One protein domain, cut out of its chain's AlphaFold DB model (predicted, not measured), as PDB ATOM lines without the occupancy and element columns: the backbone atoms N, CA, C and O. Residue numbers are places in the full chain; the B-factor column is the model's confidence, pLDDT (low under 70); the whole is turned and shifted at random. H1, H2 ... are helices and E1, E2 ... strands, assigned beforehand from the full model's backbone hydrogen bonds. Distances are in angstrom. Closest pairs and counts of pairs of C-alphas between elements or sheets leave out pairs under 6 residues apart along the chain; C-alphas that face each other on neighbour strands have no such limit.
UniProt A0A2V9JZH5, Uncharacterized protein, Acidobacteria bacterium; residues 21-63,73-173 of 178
ATOM      1  N   LEU A  21     163.151 210.311 180.197       93.00
ATOM      2  CA  LEU A  21     162.632 210.019 181.524       93.00
ATOM      3  C   LEU A  21     163.788 209.531 182.389       93.00
ATOM      4  O   LEU A  21     164.430 208.527 182.071       93.00
ATOM      5  N   HIS A  22     163.994 210.213 183.503       93.19
ATOM      6  CA  HIS A  22     164.996 209.874 184.494       93.19
ATOM      7  C   HIS A  22     164.330 209.326 185.746       93.19
ATOM      8  O   HIS A  22     163.369 209.908 186.250       93.19
ATOM      9  N   VAL A  23     164.884 208.243 186.280       92.81
ATOM     10  CA  VAL A  23     164.617 207.764 187.636       92.81
ATOM     11  C   VAL A  23     165.957 207.633 188.339       92.81
ATOM     12  O   VAL A  23     166.782 206.799 187.971       92.81
ATOM     13  N   LYS A  24     166.174 208.467 189.354       90.88
ATOM     14  CA  LYS A  24     167.388 208.453 190.173       90.88
ATOM     15  C   LYS A  24     167.010 208.105 191.599       90.88
ATOM     16  O   LYS A  24     166.175 208.784 192.192       90.88
ATOM     17  N   VAL A  25     167.637 207.064 192.125       91.50
ATOM     18  CA  VAL A  25     167.561 206.657 193.525       91.50
ATOM     19  C   VAL A  25     168.961 206.787 194.102       91.50
ATOM     20  O   VAL A  25     169.932 206.289 193.525       91.50
ATOM     21  N   VAL A  26     169.077 207.502 195.211       88.38
ATOM     22  CA  VAL A  26     170.326 207.649 195.954       88.38
ATOM     23  C   VAL A  26     170.055 207.231 197.383       88.38
ATOM     24  O   VAL A  26     169.255 207.886 198.045       88.38
ATOM     25  N   ASP A  27     170.730 206.179 197.836       85.56
ATOM     26  CA  ASP A  27     170.847 205.843 199.251       85.56
ATOM     27  C   ASP A  27     172.153 206.447 199.798       85.56
ATOM     28  O   ASP A  27     173.258 206.140 199.347       85.56
ATOM     29  N   ALA A  28     172.013 207.372 200.740       78.12
ATOM     30  CA  ALA A  28     173.083 208.083 201.422       78.12
ATOM     31  C   ALA A  28     173.676 207.288 202.601       78.12
ATOM     32  O   ALA A  28     174.625 207.759 203.238       78.12
ATOM     33  N   ALA A  29     173.158 206.092 202.908       77.06
ATOM     34  CA  ALA A  29     173.759 205.196 203.884       77.06
ATOM     35  C   ALA A  29     175.164 204.749 203.445       77.06
ATOM     36  O   ALA A  29     175.536 204.735 202.269       77.06
ATOM     37  N   LYS A  30     176.000 204.376 204.418       67.50
ATOM     38  CA  LYS A  30     177.389 203.990 204.154       67.50
ATOM     39  C   LYS A  30     177.427 202.671 203.365       67.50
ATOM     40  O   LYS A  30     177.201 201.613 203.942       67.50
ATOM     41  N   GLY A  31     177.752 202.752 202.075       71.31
ATOM     42  CA  GLY A  31     177.686 201.619 201.142       71.31
ATOM     43  C   GLY A  31     176.342 201.479 200.418       71.31
ATOM     44  O   GLY A  31     176.098 200.427 199.836       71.31
ATOM     45  N   GLY A  32     175.491 202.509 200.472       72.44
ATOM     46  CA  GLY A  32     174.207 202.558 199.782       72.44
ATOM     47  C   GLY A  32     174.351 202.476 198.261       72.44
ATOM     48  O   GLY A  32     175.340 202.929 197.676       72.44
ATOM     49  N   GLU A  33     173.356 201.869 197.619       81.12
ATOM     50  CA  GLU A  33     173.289 201.758 196.166       81.12
ATOM     51  C   GLU A  33     172.714 203.042 195.555       81.12
ATOM     52  O   GLU A  33     171.762 203.639 196.063       81.12
ATOM     53  N   SER A  34     173.277 203.463 194.420       85.81
ATOM     54  CA  SER A  34     172.645 204.469 193.570       85.81
ATOM     55  C   SER A  34     172.165 203.811 192.289       85.81
ATOM     56  O   SER A  34     172.945 203.188 191.566       85.81
ATOM     57  N   VAL A  35     170.874 203.964 192.010       89.69
ATOM     58  CA  VAL A  35     170.244 203.466 190.789       89.69
ATOM     59  C   VAL A  35     169.920 204.654 189.906       89.69
ATOM     60  O   VAL A  35     169.322 205.635 190.350       89.69
ATOM     61  N   ASN A  36     170.308 204.555 188.641       89.94
ATOM     62  CA  ASN A  36     170.022 205.560 187.641       89.94
ATOM     63  C   ASN A  36     169.448 204.904 186.389       89.94
ATOM     64  O   ASN A  36     170.090 204.048 185.780       89.94
ATOM     65  N   VAL A  37     168.247 205.319 186.011       91.81
ATOM     66  CA  VAL A  37     167.539 204.829 184.835       91.81
ATOM     67  C   VAL A  37     167.233 206.019 183.939       91.81
ATOM     68  O   VAL A  37     166.510 206.922 184.347       91.81
ATOM     69  N   ASN A  38     167.763 205.995 182.717       91.50
ATOM     70  CA  ASN A  38     167.537 207.019 181.698       91.50
ATOM     71  C   ASN A  38     166.887 206.347 180.491       91.50
ATOM     72  O   ASN A  38     167.491 205.474 179.863       91.50
ATOM     73  N   VAL A  39     165.650 206.727 180.179       91.81
ATOM     74  CA  VAL A  39     164.875 206.124 179.088       91.81
ATOM     75  C   VAL A  39     164.430 207.222 178.127       91.81
ATOM     76  O   VAL A  39     163.706 208.121 178.552       91.81
ATOM     77  N   PRO A  40     164.791 207.161 176.832       92.94
ATOM     78  CA  PRO A  40     164.229 208.071 175.843       92.94
ATOM     79  C   PRO A  40     162.710 207.899 175.792       92.94
ATOM     80  O   PRO A  40     162.223 206.769 175.680       92.94
ATOM     81  N   LEU A  41     161.952 208.997 175.809       91.88
ATOM     82  CA  LEU A  41     160.490 208.919 175.715       91.88
ATOM     83  C   LEU A  41     160.042 208.226 174.418       91.88
ATOM     84  O   LEU A  41     159.093 207.449 174.438       91.88
ATOM     85  N   ASP A  42     160.791 208.395 173.327       91.81
ATOM     86  CA  ASP A  42     160.545 207.733 172.038       91.81
ATOM     87  C   ASP A  42     160.700 206.211 172.101       91.81
ATOM     88  O   ASP A  42     160.037 205.479 171.361       91.81
ATOM     89  N   LEU A  43     161.589 205.726 172.971       91.50
ATOM     90  CA  LEU A  43     161.735 204.299 173.228       91.50
ATOM     91  C   LEU A  43     160.565 203.805 174.078       91.50
ATOM     92  O   LEU A  43     159.945 202.804 173.724       91.50
ATOM     93  N   ALA A  44     160.235 204.520 175.158       90.81
ATOM     94  CA  ALA A  44     159.116 204.170 176.028       90.81
ATOM     95  C   ALA A  44     157.792 204.094 175.247       90.81
ATOM     96  O   ALA A  44     157.071 203.107 175.368       90.81
ATOM     97  N   GLU A  45     157.518 205.065 174.371       91.19
ATOM     98  CA  GLU A  45     156.318 205.096 173.525       91.19
ATOM     99  C   GLU A  45     156.189 203.848 172.631       91.19
ATOM    100  O   GLU A  45     155.090 203.332 172.434       91.19
ATOM    101  N   LYS A  46     157.311 203.331 172.110       92.00
ATOM    102  CA  LYS A  46     157.339 202.157 171.220       92.00
ATOM    103  C   LYS A  46     157.349 200.828 171.970       92.00
ATOM    104  O   LYS A  46     156.865 199.835 171.434       92.00
ATOM    105  N   VAL A  47     157.915 200.793 173.176       90.50
ATOM    106  CA  VAL A  47     158.073 199.570 173.976       90.50
ATOM    107  C   VAL A  47     156.852 199.300 174.851       90.50
ATOM    108  O   VAL A  47     156.434 198.154 174.952       90.50
ATOM    109  N   LEU A  48     156.233 200.322 175.450       89.00
ATOM    110  CA  LEU A  48     155.066 200.134 176.325       89.00
ATOM    111  C   LEU A  48     153.932 199.307 175.676       89.00
ATOM    112  O   LEU A  48     153.389 198.438 176.360       89.00
ATOM    113  N   PRO A  49     153.596 199.481 174.380       90.69
ATOM    114  CA  PRO A  49     152.591 198.655 173.710       90.69
ATOM    115  C   PRO A  49     152.962 197.177 173.554       90.69
ATOM    116  O   PRO A  49     152.067 196.351 173.387       90.69
ATOM    117  N   THR A  50     154.253 196.835 173.576       90.81
ATOM    118  CA  THR A  50     154.732 195.460 173.352       90.81
ATOM    119  C   THR A  50     154.776 194.636 174.638       90.81
ATOM    120  O   THR A  50     154.819 193.406 174.578       90.81
ATOM    121  N   ILE A  51     154.719 195.295 175.801       88.25
ATOM    122  CA  ILE A  51     154.685 194.642 177.108       88.25
ATOM    123  C   ILE A  51     153.276 194.102 177.369       88.25
ATOM    124  O   ILE A  51     152.283 194.831 177.321       88.25
ATOM    125  N   GLN A  52     153.206 192.809 177.680       86.56
ATOM    126  CA  GLN A  52     151.987 192.120 178.085       86.56
ATOM    127  C   GLN A  52     152.207 191.503 179.466       86.56
ATOM    128  O   GLN A  52     152.985 190.565 179.625       86.56
ATOM    129  N   ALA A  53     151.525 192.051 180.462       87.81
ATOM    130  CA  ALA A  53     151.474 191.564 181.831       87.81
ATOM    131  C   ALA A  53     150.022 191.609 182.331       87.81
ATOM    132  O   ALA A  53     149.164 192.249 181.730       87.81
ATOM    133  N   GLU A  54     149.740 190.947 183.453       81.50
ATOM    134  CA  GLU A  54     148.378 190.731 183.972       81.50
ATOM    135  C   GLU A  54     147.503 192.000 184.014       81.50
ATOM    136  O   GLU A  54     146.326 191.959 183.658       81.50
ATOM    137  N   LYS A  55     148.085 193.140 184.402       82.94
ATOM    138  CA  LYS A  55     147.398 194.440 184.477       82.94
ATOM    139  C   LYS A  55     147.906 195.467 183.472       82.94
ATOM    140  O   LYS A  55     147.395 196.577 183.479       82.94
ATOM    141  N   LEU A  56     148.886 195.130 182.632       86.19
ATOM    142  CA  LEU A  56     149.471 196.030 181.636       86.19
ATOM    143  C   LEU A  56     149.387 195.374 180.262       86.19
ATOM    144  O   LEU A  56     150.065 194.386 179.996       86.19
ATOM    145  N   SER A  57     148.581 195.938 179.374       87.06
ATOM    146  CA  SER A  57     148.438 195.427 178.013       87.06
ATOM    147  C   SER A  57     148.314 196.577 177.031       87.06
ATOM    148  O   SER A  57     147.554 197.509 177.287       87.06
ATOM    149  N   HIS A  58     149.031 196.511 175.907       87.50
ATOM    150  CA  HIS A  58     149.002 197.545 174.866       87.50
ATOM    151  C   HIS A  58     149.323 198.951 175.403       87.50
ATOM    152  O   HIS A  58     148.753 199.942 174.952       87.50
ATOM    153  N   GLY A  59     150.220 199.037 176.392       85.56
ATOM    154  CA  GLY A  59     150.594 200.304 177.020       85.56
ATOM    155  C   GLY A  59     149.517 200.908 177.924       85.56
ATOM    156  O   GLY A  59     149.637 202.067 178.315       85.56
ATOM    157  N   LYS A  60     148.485 200.136 178.276       90.12
ATOM    158  CA  LYS A  60     147.430 200.550 179.199       90.12
ATOM    159  C   LYS A  60     147.444 199.721 180.471       90.12
ATOM    160  O   LYS A  60     147.573 198.497 180.401       90.12
ATOM    161  N   ILE A  61     147.291 200.380 181.617       87.75
ATOM    162  CA  ILE A  61     147.149 199.719 182.914       87.75
ATOM    163  C   ILE A  61     145.672 199.586 183.249       87.75
ATOM    164  O   ILE A  61     144.983 200.595 183.338       87.75
ATOM    165  N   LYS A  62     145.201 198.369 183.523       86.06
ATOM    166  CA  LYS A  62     143.885 198.162 184.134       86.06
ATOM    167  C   LYS A  62     143.942 198.537 185.608       86.06
ATOM    168  O   LYS A  62     144.673 197.910 186.381       86.06
ATOM    169  N   ILE A  63     143.158 199.532 186.005       79.38
ATOM    170  CA  ILE A  63     142.943 199.845 187.414       79.38
ATOM    171  C   ILE A  63     141.876 198.873 187.916       79.38
ATOM    172  O   ILE A  63     140.741 198.873 187.453       79.38
ATOM    173  N   HIS A  73     137.175 209.005 186.565       72.94
ATOM    174  CA  HIS A  73     137.164 209.845 185.363       72.94
ATOM    175  C   HIS A  73     136.265 211.069 185.554       72.94
ATOM    176  O   HIS A  73     136.645 212.173 185.163       72.94
ATOM    177  N   ALA A  74     135.104 210.907 186.191       76.12
ATOM    178  CA  ALA A  74     134.241 212.032 186.543       76.12
ATOM    179  C   ALA A  74     134.912 212.961 187.570       76.12
ATOM    180  O   ALA A  74     134.866 214.184 187.413       76.12
ATOM    181  N   LEU A  75     135.591 212.398 188.578       72.81
ATOM    182  CA  LEU A  75     136.378 213.158 189.552       72.81
ATOM    183  C   LEU A  75     137.501 213.946 188.866       72.81
ATOM    184  O   LEU A  75     137.668 215.137 189.131       72.81
ATOM    185  N   LEU A  76     138.234 213.322 187.943       72.75
ATOM    186  CA  LEU A  76     139.259 214.011 187.170       72.75
ATOM    187  C   LEU A  76     138.658 215.097 186.276       72.75
ATOM    188  O   LEU A  76     139.190 216.202 186.224       72.75
ATOM    189  N   GLY A  77     137.531 214.826 185.614       76.62
ATOM    190  CA  GLY A  77     136.804 215.824 184.828       76.62
ATOM    191  C   GLY A  77     136.409 217.045 185.666       76.62
ATOM    192  O   GLY A  77     136.561 218.189 185.221       76.62
ATOM    193  N   ALA A  78     135.990 216.824 186.914       79.00
ATOM    194  CA  ALA A  78     135.717 217.893 187.868       79.00
ATOM    195  C   ALA A  78     136.996 218.658 188.257       79.00
ATOM    196  O   ALA A  78     137.004 219.884 188.211       79.00
ATOM    197  N   ILE A  79     138.109 217.974 188.547       76.50
ATOM    198  CA  ILE A  79     139.405 218.615 188.857       76.50
ATOM    199  C   ILE A  79     139.941 219.415 187.653       76.50
ATOM    200  O   ILE A  79     140.494 220.511 187.803       76.50
ATOM    201  N   ARG A  80     139.758 218.909 186.430       76.06
ATOM    202  CA  ARG A  80     140.173 219.565 185.183       76.06
ATOM    203  C   ARG A  80     139.426 220.874 184.951       76.06
ATOM    204  O   ARG A  80     140.046 221.860 184.557       76.06
ATOM    205  N   THR A  81     138.123 220.889 185.206       81.19
ATOM    206  CA  THR A  81     137.265 222.072 185.017       81.19
ATOM    207  C   THR A  81     137.288 223.025 186.208       81.19
ATOM    208  O   THR A  81     137.053 224.219 186.036       81.19
ATOM    209  N   ALA A  82     137.629 222.529 187.397       83.31
ATOM    210  CA  ALA A  82     137.829 223.359 188.570       83.31
ATOM    211  C   ALA A  82     138.959 224.373 188.341       83.31
ATOM    212  O   ALA A  82     139.964 224.088 187.680       83.31
ATOM    213  N   GLY A  83     138.804 225.565 188.914       86.50
ATOM    214  CA  GLY A  83     139.898 226.522 189.011       86.50
ATOM    215  C   GLY A  83     141.032 226.000 189.896       86.50
ATOM    216  O   GLY A  83     140.946 224.922 190.489       86.50
ATOM    217  N   ASP A  84     142.090 226.795 189.998       91.62
ATOM    218  CA  ASP A  84     143.141 226.556 190.982       91.62
ATOM    219  C   ASP A  84     142.526 226.530 192.388       91.62
ATOM    220  O   ASP A  84     141.890 227.498 192.813       91.62
ATOM    221  N   ASN A  85     142.673 225.404 193.086       88.19
ATOM    222  CA  ASN A  85     142.111 225.202 194.414       88.19
ATOM    223  C   ASN A  85     142.819 224.057 195.153       88.19
ATOM    224  O   ASN A  85     143.550 223.255 194.563       88.19
ATOM    225  N   GLU A  86     142.573 223.976 196.454       85.44
ATOM    226  CA  GLU A  86     142.913 222.845 197.306       85.44
ATOM    227  C   GLU A  86     141.689 221.933 197.437       85.44
ATOM    228  O   GLU A  86     140.601 222.389 197.784       85.44
ATOM    229  N   PHE A  87     141.849 220.653 197.102       83.06
ATOM    230  CA  PHE A  87     140.737 219.698 197.046       83.06
ATOM    231  C   PHE A  87     140.705 218.770 198.252       83.06
ATOM    232  O   PHE A  87     139.631 218.421 198.730       83.06
ATOM    233  N   VAL A  88     141.879 218.354 198.729       83.44
ATOM    234  CA  VAL A  88     142.002 217.459 199.878       83.44
ATOM    235  C   VAL A  88     143.094 217.985 200.783       83.44
ATOM    236  O   VAL A  88     144.230 218.148 200.341       83.44
ATOM    237  N   THR A  89     142.744 218.166 202.052       83.69
ATOM    238  CA  THR A  89     143.697 218.443 203.122       83.69
ATOM    239  C   THR A  89     143.386 217.529 204.285       83.69
ATOM    240  O   THR A  89     142.340 217.635 204.923       83.69
ATOM    241  N   VAL A  90     144.303 216.606 204.545       82.19
ATOM    242  CA  VAL A  90     144.299 215.776 205.743       82.19
ATOM    243  C   VAL A  90     145.368 216.344 206.649       82.19
ATOM    244  O   VAL A  90     146.540 216.340 206.293       82.19
ATOM    245  N   ASN A  91     144.954 216.843 207.807       79.94
ATOM    246  CA  ASN A  91     145.856 217.304 208.847       79.94
ATOM    247  C   ASN A  91     145.668 216.382 210.052       79.94
ATOM    248  O   ASN A  91     144.593 216.341 210.654       79.94
ATOM    249  N   SER A  92     146.694 215.592 210.352       77.62
ATOM    250  CA  SER A  92     146.718 214.696 211.500       77.62
ATOM    251  C   SER A  92     148.043 214.849 212.248       77.62
ATOM    252  O   SER A  92     149.041 215.209 211.628       77.62
ATOM    253  N   PRO A  93     148.108 214.495 213.545       77.56
ATOM    254  CA  PRO A  93     149.334 214.628 214.341       77.56
ATOM    255  C   PRO A  93     150.545 213.837 213.829       77.56
ATOM    256  O   PRO A  93     151.624 213.954 214.391       77.56
ATOM    257  N   LYS A  94     150.361 212.955 212.842       77.50
ATOM    258  CA  LYS A  94     151.431 212.123 212.277       77.50
ATOM    259  C   LYS A  94     151.694 212.409 210.807       77.50
ATOM    260  O   LYS A  94     152.779 212.105 210.327       77.50
ATOM    261  N   GLN A  95     150.703 212.944 210.100       76.88
ATOM    262  CA  GLN A  95     150.732 213.048 208.652       76.88
ATOM    263  C   GLN A  95     149.861 214.197 208.157       76.88
ATOM    264  O   GLN A  95     148.703 214.352 208.559       76.88
ATOM    265  N   HIS A  96     150.419 214.929 207.204       82.06
ATOM    266  CA  HIS A  96     149.770 215.970 206.434       82.06
ATOM    267  C   HIS A  96     149.736 215.553 204.969       82.06
ATOM    268  O   HIS A  96     150.781 215.354 204.347       82.06
ATOM    269  N   VAL A  97     148.535 215.429 204.414       86.50
ATOM    270  CA  VAL A  97     148.319 215.169 202.987       86.50
ATOM    271  C   VAL A  97     147.621 216.368 202.384       86.50
ATOM    272  O   VAL A  97     146.605 216.822 202.906       86.50
ATOM    273  N   ARG A  98     148.138 216.849 201.260       86.75
ATOM    274  CA  ARG A  98     147.568 217.958 200.507       86.75
ATOM    275  C   ARG A  98     147.472 217.592 199.034       86.75
ATOM    276  O   ARG A  98     148.470 217.213 198.427       86.75
ATOM    277  N   VAL A  99     146.288 217.754 198.456       88.69
ATOM    278  CA  VAL A  99     146.028 217.611 197.019       88.69
ATOM    279  C   VAL A  99     145.443 218.914 196.503       88.69
ATOM    280  O   VAL A  99     144.392 219.359 196.968       88.69
ATOM    281  N   ALA A 100     146.111 219.527 195.534       91.06
ATOM    282  CA  ALA A 100     145.713 220.811 194.976       91.06
ATOM    283  C   ALA A 100     145.967 220.872 193.471       91.06
ATOM    284  O   ALA A 100     146.841 220.187 192.945       91.06
ATOM    285  N   LYS A 101     145.242 221.750 192.783       92.06
ATOM    286  CA  LYS A 101     145.577 222.186 191.427       92.06
ATOM    287  C   LYS A 101     146.065 223.619 191.478       92.06
ATOM    288  O   LYS A 101     145.425 224.474 192.085       92.06
ATOM    289  N   SER A 102     147.198 223.879 190.840       92.69
ATOM    290  CA  SER A 102     147.722 225.232 190.710       92.69
ATOM    291  C   SER A 102     148.492 225.398 189.410       92.69
ATOM    292  O   SER A 102     149.340 224.568 189.083       92.69
ATOM    293  N   ARG A 103     148.217 226.477 188.669       90.94
ATOM    294  CA  ARG A 103     148.945 226.877 187.452       90.94
ATOM    295  C   ARG A 103     149.062 225.756 186.413       90.94
ATOM    296  O   ARG A 103     150.088 225.620 185.756       90.94
ATOM    297  N   GLY A 104     148.014 224.941 186.280       89.94
ATOM    298  CA  GLY A 104     147.983 223.820 185.335       89.94
ATOM    299  C   GLY A 104     148.702 222.551 185.802       89.94
ATOM    300  O   GLY A 104     148.866 221.636 185.001       89.94
ATOM    301  N   TYR A 105     149.084 222.463 187.078       91.94
ATOM    302  CA  TYR A 105     149.666 221.266 187.685       91.94
ATOM    303  C   TYR A 105     148.746 220.687 188.755       91.94
ATOM    304  O   TYR A 105     148.149 221.429 189.537       91.94
ATOM    305  N   LEU A 106     148.682 219.359 188.810       91.25
ATOM    306  CA  LEU A 106     148.220 218.617 189.973       91.25
ATOM    307  C   LEU A 106     149.394 218.470 190.942       91.25
ATOM    308  O   LEU A 106     150.451 217.951 190.578       91.25
ATOM    309  N   LEU A 107     149.194 218.937 192.166       91.75
ATOM    310  CA  LEU A 107     150.159 218.911 193.252       91.75
ATOM    311  C   LEU A 107     149.652 217.948 194.320       91.75
ATOM    312  O   LEU A 107     148.577 218.169 194.882       91.75
ATOM    313  N   VAL A 108     150.427 216.911 194.619       89.81
ATOM    314  CA  VAL A 108     150.190 216.039 195.774       89.81
ATOM    315  C   VAL A 108     151.403 216.116 196.678       89.81
ATOM    316  O   VAL A 108     152.527 215.872 196.246       89.81
ATOM    317  N   GLN A 109     151.170 216.477 197.931       88.50
ATOM    318  CA  GLN A 109     152.210 216.609 198.935       88.50
ATOM    319  C   GLN A 109     151.833 215.742 200.122       88.50
ATOM    320  O   GLN A 109     150.757 215.903 200.696       88.50
ATOM    321  N   VAL A 110     152.729 214.836 200.485       87.75
ATOM    322  CA  VAL A 110     152.633 214.057 201.717       87.75
ATOM    323  C   VAL A 110     153.817 214.440 202.585       87.75
ATOM    324  O   VAL A 110     154.960 214.512 202.113       87.75
ATOM    325  N   ARG A 111     153.528 214.766 203.839       86.19
ATOM    326  CA  ARG A 111     154.507 215.108 204.863       86.19
ATOM    327  C   ARG A 111     154.163 214.327 206.111       86.19
ATOM    328  O   ARG A 111     153.092 214.527 206.673       86.19
ATOM    329  N   ASP A 112     155.074 213.490 206.559       80.75
ATOM    330  CA  ASP A 112     154.988 212.919 207.894       80.75
ATOM    331  C   ASP A 112     155.616 213.901 208.904       80.75
ATOM    332  O   ASP A 112     156.525 214.663 208.562       80.75
ATOM    333  N   GLU A 113     155.092 213.946 210.131       71.31
ATOM    334  CA  GLU A 113     155.546 214.900 211.165       71.31
ATOM    335  C   GLU A 113     156.951 214.587 211.703       71.31
ATOM    336  O   GLU A 113     157.679 215.486 212.130       71.31
ATOM    337  N   ASP A 114     157.363 213.321 211.647       74.56
ATOM    338  CA  ASP A 114     158.699 212.909 212.052       74.56
ATOM    339  C   ASP A 114     159.725 213.335 210.992       74.56
ATOM    340  O   ASP A 114     159.625 212.960 209.825       74.56
ATOM    341  N   GLN A 115     160.774 214.064 211.393       61.31
ATOM    342  CA  GLN A 115     161.834 214.522 210.471       61.31
ATOM    343  C   GLN A 115     162.573 213.378 209.754       61.31
ATOM    344  O   GLN A 115     163.238 213.624 208.749       61.31
ATOM    345  N   LYS A 116     162.423 212.148 210.261       65.69
ATOM    346  CA  LYS A 116     162.982 210.912 209.705       65.69
ATOM    347  C   LYS A 116     162.172 210.327 208.556       65.69
ATOM    348  O   LYS A 116     162.668 209.467 207.832       65.69
ATOM    349  N   SER A 117     160.917 210.738 208.451       72.38
ATOM    350  CA  SER A 117     159.924 210.101 207.604       72.38
ATOM    351  C   SER A 117     159.886 210.720 206.212       72.38
ATOM    352  O   SER A 117     160.359 211.836 205.975       72.38
ATOM    353  N   ALA A 118     159.342 209.958 205.267       77.38
ATOM    354  CA  ALA A 118     159.383 210.295 203.857       77.38
ATOM    355  C   ALA A 118     158.538 211.540 203.539       77.38
ATOM    356  O   ALA A 118     157.354 211.641 203.862       77.38
ATOM    357  N   LYS A 119     159.147 212.487 202.831       88.62
ATOM    358  CA  LYS A 119     158.485 213.616 202.179       88.62
ATOM    359  C   LYS A 119     158.241 213.230 200.735       88.62
ATOM    360  O   LYS A 119     159.187 212.930 200.012       88.62
ATOM    361  N   VAL A 120     156.984 213.263 200.313       91.94
ATOM    362  CA  VAL A 120     156.602 212.959 198.932       91.94
ATOM    363  C   VAL A 120     156.033 214.211 198.289       91.94
ATOM    364  O   VAL A 120     155.090 214.809 198.805       91.94
ATOM    365  N   ASP A 121     156.600 214.592 197.153       92.50
ATOM    366  CA  ASP A 121     156.098 215.641 196.278       92.50
ATOM    367  C   ASP A 121     155.835 215.062 194.895       92.50
ATOM    368  O   ASP A 121     156.740 214.552 194.235       92.50
ATOM    369  N   ILE A 122     154.591 215.164 194.446       93.25
ATOM    370  CA  ILE A 122     154.167 214.810 193.097       93.25
ATOM    371  C   ILE A 122     153.674 216.089 192.431       93.25
ATOM    372  O   ILE A 122     152.817 216.790 192.969       93.25
ATOM    373  N   THR A 123     154.234 216.408 191.271       94.38
ATOM    374  CA  THR A 123     153.877 217.580 190.465       94.38
ATOM    375  C   THR A 123     153.697 217.132 189.027       94.38
ATOM    376  O   THR A 123     154.659 216.883 188.312       94.38
ATOM    377  N   VAL A 124     152.448 216.995 188.591       92.88
ATOM    378  CA  VAL A 124     152.142 216.456 187.260       92.88
ATOM    379  C   VAL A 124     151.347 217.490 186.469       92.88
ATOM    380  O   VAL A 124     150.355 218.006 186.992       92.88
ATOM    381  N   PRO A 125     151.742 217.824 185.226       93.62
ATOM    382  CA  PRO A 125     150.936 218.686 184.369       93.62
ATOM    383  C   PRO A 125     149.539 218.094 184.173       93.62
ATOM    384  O   PRO A 125     149.404 216.902 183.903       93.62
ATOM    385  N   ILE A 126     148.495 218.918 184.254       91.19
ATOM    386  CA  ILE A 126     147.109 218.457 184.069       91.19
ATOM    387  C   ILE A 126     146.916 217.823 182.685       91.19
ATOM    388  O   ILE A 126     146.181 216.852 182.579       91.19
ATOM    389  N   SER A 127     147.635 218.279 181.654       92.31
ATOM    390  CA  SER A 127     147.640 217.647 180.325       92.31
ATOM    391  C   SER A 127     148.119 216.191 180.347       92.31
ATOM    392  O   SER A 127     147.584 215.355 179.625       92.31
ATOM    393  N   VAL A 128     149.098 215.868 181.195       92.88
ATOM    394  CA  VAL A 128     149.609 214.502 181.375       92.88
ATOM    395  C   VAL A 128     148.617 213.661 182.167       92.88
ATOM    396  O   VAL A 128     148.406 212.500 181.830       92.88
ATOM    397  N   VAL A 129     147.975 214.241 183.187       89.94
ATOM    398  CA  VAL A 129     146.894 213.560 183.915       89.94
ATOM    399  C   VAL A 129     145.725 213.263 182.970       89.94
ATOM    400  O   VAL A 129     145.275 212.127 182.903       89.94
ATOM    401  N   ASP A 130     145.287 214.229 182.165       89.62
ATOM    402  CA  ASP A 130     144.230 214.035 181.164       89.62
ATOM    403  C   ASP A 130     144.586 212.901 180.187       89.62
ATOM    404  O   ASP A 130     143.751 212.053 179.871       89.62
ATOM    405  N   ALA A 131     145.842 212.853 179.740       92.50
ATOM    406  CA  ALA A 131     146.323 211.811 178.848       92.50
ATOM    407  C   ALA A 131     146.393 210.431 179.524       92.50
ATOM    408  O   ALA A 131     145.994 209.447 178.904       92.50
ATOM    409  N   LEU A 132     146.810 210.346 180.794       90.62
ATOM    410  CA  LEU A 132     146.752 209.106 181.579       90.62
ATOM    411  C   LEU A 132     145.331 208.542 181.635       90.62
ATOM    412  O   LEU A 132     145.155 207.342 181.499       90.62
ATOM    413  N   PHE A 133     144.313 209.384 181.783       87.94
ATOM    414  CA  PHE A 133     142.913 208.956 181.893       87.94
ATOM    415  C   PHE A 133     142.148 209.009 180.559       87.94
ATOM    416  O   PHE A 133     140.919 208.995 180.536       87.94
ATOM    417  N   SER A 134     142.859 209.056 179.431       89.62
ATOM    418  CA  SER A 134     142.259 208.992 178.089       89.62
ATOM    419  C   SER A 134     141.875 207.572 177.650       89.62
ATOM    420  O   SER A 134     141.257 207.390 176.598       89.62
ATOM    421  N   GLY A 135     142.239 206.567 178.454       85.25
ATOM    422  CA  GLY A 135     141.853 205.175 178.266       85.25
ATOM    423  C   GLY A 135     140.359 204.921 178.503       85.25
ATOM    424  O   GLY A 135     139.553 205.836 178.674       85.25
ATOM    425  N   ALA A 136     139.973 203.643 178.495       83.44
ATOM    426  CA  ALA A 136     138.639 203.250 178.945       83.44
ATOM    427  C   ALA A 136     138.447 203.570 180.442       83.44
ATOM    428  O   ALA A 136     139.416 203.822 181.148       83.44
ATOM    429  N   LYS A 137     137.201 203.507 180.933       77.00
ATOM    430  CA  LYS A 137     136.813 203.884 182.310       77.00
ATOM    431  C   LYS A 137     137.682 203.266 183.426       77.00
ATOM    432  O   LYS A 137     137.851 203.875 184.475       77.00
ATOM    433  N   ASP A 138     138.219 202.071 183.196       80.81
ATOM    434  CA  ASP A 138     139.028 201.332 184.172       80.81
ATOM    435  C   ASP A 138     140.482 201.157 183.690       80.81
ATOM    436  O   ASP A 138     141.175 200.212 184.074       80.81
ATOM    437  N   GLU A 139     140.947 202.034 182.796       85.75
ATOM    438  CA  GLU A 139     142.267 201.961 182.176       85.75
ATOM    439  C   GLU A 139     143.023 203.290 182.243       85.75
ATOM    440  O   GLU A 139     142.503 204.348 181.892       85.75
ATOM    441  N   LEU A 140     144.308 203.213 182.588       89.56
ATOM    442  CA  LEU A 140     145.259 204.301 182.386       89.56
ATOM    443  C   LEU A 140     146.034 204.086 181.095       89.56
ATOM    444  O   LEU A 140     146.658 203.043 180.921       89.56
ATOM    445  N   ASP A 141     146.053 205.079 180.219       92.81
ATOM    446  CA  ASP A 141     146.826 205.083 178.986       92.81
ATOM    447  C   ASP A 141     148.218 205.693 179.214       92.81
ATOM    448  O   ASP A 141     148.421 206.911 179.202       92.81
ATOM    449  N   LEU A 142     149.209 204.821 179.423       92.56
ATOM    450  CA  LEU A 142     150.592 205.243 179.641       92.56
ATOM    451  C   LEU A 142     151.229 205.805 178.371       92.56
ATOM    452  O   LEU A 142     152.111 206.654 178.456       92.56
ATOM    453  N   VAL A 143     150.809 205.336 177.195       94.12
ATOM    454  CA  VAL A 143     151.362 205.796 175.914       94.12
ATOM    455  C   VAL A 143     150.940 207.239 175.681       94.12
ATOM    456  O   VAL A 143     151.776 208.086 175.366       94.12
ATOM    457  N   SER A 144     149.663 207.539 175.909       94.94
ATOM    458  CA  SER A 144     149.139 208.901 175.852       94.94
ATOM    459  C   SER A 144     149.828 209.808 176.878       94.94
ATOM    460  O   SER A 144     150.223 210.922 176.539       94.94
ATOM    461  N   ALA A 145     150.079 209.323 178.097       93.62
ATOM    462  CA  ALA A 145     150.827 210.068 179.110       93.62
ATOM    463  C   ALA A 145     152.276 210.382 178.705       93.62
ATOM    464  O   ALA A 145     152.737 211.509 178.881       93.62
ATOM    465  N   VAL A 146     152.990 209.408 178.132       93.06
ATOM    466  CA  VAL A 146     154.363 209.594 177.629       93.06
ATOM    467  C   VAL A 146     154.397 210.620 176.497       93.06
ATOM    468  O   VAL A 146     155.274 211.485 176.485       93.06
ATOM    469  N   ARG A 147     153.419 210.586 175.586       94.00
ATOM    470  CA  ARG A 147     153.275 211.600 174.529       94.00
ATOM    471  C   ARG A 147     153.032 212.990 175.105       94.00
ATOM    472  O   ARG A 147     153.731 213.928 174.734       94.00
ATOM    473  N   ALA A 148     152.117 213.105 176.064       93.94
ATOM    474  CA  ALA A 148     151.833 214.371 176.730       93.94
ATOM    475  C   ALA A 148     153.060 214.921 177.478       93.94
ATOM    476  O   ALA A 148     153.299 216.124 177.451       93.94
ATOM    477  N   LEU A 149     153.876 214.059 178.096       92.88
ATOM    478  CA  LEU A 149     155.144 214.464 178.717       92.88
ATOM    479  C   LEU A 149     156.148 214.984 177.684       92.88
ATOM    480  O   LEU A 149     156.783 216.014 177.908       92.88
ATOM    481  N   LYS A 150     156.268 214.304 176.539       90.69
ATOM    482  CA  LYS A 150     157.148 214.728 175.442       90.69
ATOM    483  C   LYS A 150     156.754 216.104 174.896       90.69
ATOM    484  O   LYS A 150     157.635 216.918 174.622       90.69
ATOM    485  N   GLU A 151     155.454 216.360 174.758       91.44
ATOM    486  CA  GLU A 151     154.904 217.638 174.292       91.44
ATOM    487  C   GLU A 151     155.011 218.754 175.339       91.44
ATOM    488  O   GLU A 151     155.296 219.897 174.983       91.44
ATOM    489  N   HIS A 152     154.814 218.434 176.623       90.62
ATOM    490  CA  HIS A 152     154.914 219.400 177.724       90.62
ATOM    491  C   HIS A 152     156.349 219.901 177.931       90.62
ATOM    492  O   HIS A 152     156.558 221.083 178.202       90.62
ATOM    493  N   GLY A 153     157.338 219.018 177.775       88.44
ATOM    494  CA  GLY A 153     158.753 219.334 177.952       88.44
ATOM    495  C   GLY A 153     159.260 219.025 179.360       88.44
ATOM    496  O   GLY A 153     158.846 218.044 179.976       88.44
ATOM    497  N   ASP A 154     160.201 219.836 179.849       90.38
ATOM    498  CA  ASP A 154     160.879 219.576 181.122       90.38
ATOM    499  C   ASP A 154     159.885 219.602 182.292       90.38
ATOM    500  O   ASP A 154     159.143 220.570 182.482       90.38
ATOM    501  N   ALA A 155     159.880 218.543 183.102       89.69
ATOM    502  CA  ALA A 155     158.968 218.414 184.232       89.69
ATOM    503  C   ALA A 155     159.576 217.571 185.354       89.69
ATOM    504  O   ALA A 155     160.046 216.458 185.131       89.69
ATOM    505  N   GLN A 156     159.503 218.069 186.588       90.75
ATOM    506  CA  GLN A 156     159.768 217.260 187.774       90.75
ATOM    507  C   GLN A 156     158.465 216.604 188.217       90.75
ATOM    508  O   GLN A 156     157.544 217.304 188.621       90.75
ATOM    509  N   LEU A 157     158.399 215.275 188.130       92.94
ATOM    510  CA  LEU A 157     157.160 214.523 188.318       92.94
ATOM    511  C   LEU A 157     156.994 214.063 189.755       92.94
ATOM    512  O   LEU A 157     155.942 214.270 190.353       92.94
ATOM    513  N   VAL A 158     158.036 213.439 190.304       94.88
ATOM    514  CA  VAL A 158     158.012 212.865 191.649       94.88
ATOM    515  C   VAL A 158     159.326 213.151 192.351       94.88
ATOM    516  O   VAL A 158     160.409 213.077 191.766       94.88
ATOM    517  N   THR A 159     159.244 213.474 193.630       93.38
ATOM    518  CA  THR A 159     160.373 213.490 194.549       93.38
ATOM    519  C   THR A 159     159.948 212.815 195.837       93.38
ATOM    520  O   THR A 159     158.932 213.179 196.420       93.38
ATOM    521  N   VAL A 160     160.718 211.819 196.257       91.50
ATOM    522  CA  VAL A 160     160.605 211.205 197.576       91.50
ATOM    523  C   VAL A 160     161.918 211.458 198.288       91.50
ATOM    524  O   VAL A 160     162.979 211.191 197.727       91.50
ATOM    525  N   GLU A 161     161.856 212.007 199.488       88.38
ATOM    526  CA  GLU A 161     163.033 212.310 200.293       88.38
ATOM    527  C   GLU A 161     162.786 211.880 201.733       88.38
ATOM    528  O   GLU A 161     161.853 212.363 202.369       88.38
ATOM    529  N   ASP A 162     163.623 210.987 202.242       85.00
ATOM    530  CA  ASP A 162     163.707 210.656 203.663       85.00
ATOM    531  C   ASP A 162     165.111 210.983 204.204       85.00
ATOM    532  O   ASP A 162     165.928 211.598 203.517       85.00
ATOM    533  N   GLU A 163     165.395 210.620 205.458       82.88
ATOM    534  CA  GLU A 163     166.683 210.899 206.113       82.88
ATOM    535  C   GLU A 163     167.905 210.328 205.378       82.88
ATOM    536  O   GLU A 163     169.015 210.843 205.520       82.88
ATOM    537  N   SER A 164     167.714 209.248 204.631       83.00
ATOM    538  CA  SER A 164     168.788 208.447 204.049       83.00
ATOM    539  C   SER A 164     168.658 208.264 202.549       83.00
ATOM    540  O   SER A 164     169.632 207.896 201.915       83.00
ATOM    541  N   SER A 165     167.494 208.516 201.964       84.81
ATOM    542  CA  SER A 165     167.210 208.168 200.583       84.81
ATOM    543  C   SER A 165     166.514 209.295 199.843       84.81
ATOM    544  O   SER A 165     165.658 210.008 200.369       84.81
ATOM    545  N   LYS A 166     166.875 209.433 198.569       90.75
ATOM    546  CA  LYS A 166     166.248 210.377 197.651       90.75
ATOM    547  C   LYS A 166     165.899 209.689 196.346       90.75
ATOM    548  O   LYS A 166     166.781 209.218 195.629       90.75
ATOM    549  N   VAL A 167     164.613 209.689 196.017       92.56
ATOM    550  CA  VAL A 167     164.089 209.279 194.715       92.56
ATOM    551  C   VAL A 167     163.655 210.520 193.958       92.56
ATOM    552  O   VAL A 167     162.916 211.353 194.479       92.56
ATOM    553  N   ARG A 168     164.079 210.642 192.704       93.75
ATOM    554  CA  ARG A 168     163.630 211.703 191.805       93.75
ATOM    555  C   ARG A 168     163.223 211.101 190.471       93.75
ATOM    556  O   ARG A 168     163.976 210.322 189.892       93.75
ATOM    557  N   ILE A 169     162.050 211.503 189.993       93.62
ATOM    558  CA  ILE A 169     161.541 211.175 188.663       93.62
ATOM    559  C   ILE A 169     161.278 212.481 187.926       93.62
ATOM    560  O   ILE A 169     160.526 213.332 188.414       93.62
ATOM    561  N   TRP A 170     161.909 212.661 186.771       94.31
ATOM    562  CA  TRP A 170     161.754 213.868 185.965       94.31
ATOM    563  C   TRP A 170     161.946 213.578 184.483       94.31
ATOM    564  O   TRP A 170     162.498 212.547 184.105       94.31
ATOM    565  N   VAL A 171     161.471 214.505 183.663       92.56
ATOM    566  CA  VAL A 171     161.707 214.539 182.225       92.56
ATOM    567  C   VAL A 171     162.535 215.771 181.910       92.56
ATOM    568  O   VAL A 171     162.200 216.854 182.391       92.56
ATOM    569  N   ASP A 172     163.589 215.620 181.111       90.62
ATOM    570  CA  ASP A 172     164.280 216.761 180.514       90.62
ATOM    571  C   ASP A 172     164.826 216.464 179.097       90.62
ATOM    572  O   ASP A 172     164.538 215.420 178.505       90.62
ATOM    573  N   SER A 173     165.533 217.428 178.496       84.75
ATOM    574  CA  SER A 173     166.186 217.301 177.173       84.75
ATOM    575  C   SER A 173     167.622 216.761 177.221       84.75
ATOM    576  O   SER A 173     168.300 216.693 176.194       84.75
TER     577      SER A 173
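AT A GLANCE: This is residues 21 to 63 and 73 to 173 of the 178 residues of an uncharacterized protein of Acidobacteria bacterium (UniProt A0A2V9JZH5). One broad, twisted wall of eight antiparallel strands has a row of four helices, H1, H4, H3 and H2, at one end of its strands. The small strand pair E3 and E8 lies beside this row, while the other ends of the long strands, with the turns at residues 28 to 33, 93 to 94, 113 to 118 and 162 to 164, have no helix over them. The printed part has 144 residues, with named elements in the order E1 E2 H1 E3 H2 E4 E5 E6 E7 H3 E8 H4 E9 E10; the large sheet runs E2 E1 E10 E9 E7 E6 E5 E4. The class is mixed, helices and strands, and the whole is compact, with a radius of gyration of the C-alphas of 16.7 A and spans of 40 by 40 by 32 A.

IN THESE COORDINATES: E1, residues 21 to 27, begins at C-alpha 21 (162.632, 210.019, 181.524) and is 20.0 A long. E2 is residues 34 to 40, H1 41 to 50 and E3 60 to 62. H2, residues 73 to 81, precedes E4, residues 85 to 92, which bends by 51 degrees at residue 88. E5 is residues 95 to 102, E6 105 to 112, 22.5 A long, E7 119 to 125, H3 126 to 132 and E8 139 to 141. H4, residues 142 to 152, is 14.9 A long. E9 is residues 155 to 161; E10, residues 165 to 172, ends at C-alpha 172 (164.280, 216.761, 180.514).

HOW THE PARTS SIT: In the large sheet, E2 and E4 are the edge strands. E1 and E2 form a hairpin, with N 23 and O 37 2.9 A apart. E1 and E10 are antiparallel, with N 24 and O 168 2.9 A apart. E10 and E9 form a hairpin (N 169 and O 158, 2.9 A), and E9 and E7 are antiparallel (N 121 and O 159, 2.8 A). E4 E5 E6 E7 is a meander, each strand the antiparallel neighbour of the one before; N 98 and O 109 are 2.8 A apart. H3 and H4 touch, the C-alphas of Ala 131 and Ala 145 closest at 4.8 A, at a shallow tilt of 26 degrees, opposite ways. H1 and H4 touch at Glu 45 and Val 143, C-alphas 5.5 A apart. H2 and H3 only just touch, with 3 pairs of C-alphas within 8 A, closest Arg 80 and Ile 126 at 7.1 A. H3 and H4 are on the sheet; H1 and H2 only graze it. E3 and E8 are antiparallel, with N 61 and O 140 2.8 A apart. Every O i to N i+4 pair is within hydrogen-bond range in H2, H3 and H4, and 3 of 6 in H1.

THE WHOLE: The C-alphas of Gly 31 and Thr 81, the two farthest apart, are 48.1 A apart. Residues 64 to 72 are not printed; C-alphas 63 and 73 are 11.7 A apart across the cut. Of the links printed whole, none is long. Mean pLDDT of the printed part is 86.7; residues 30 and 115 to 116 are under 70.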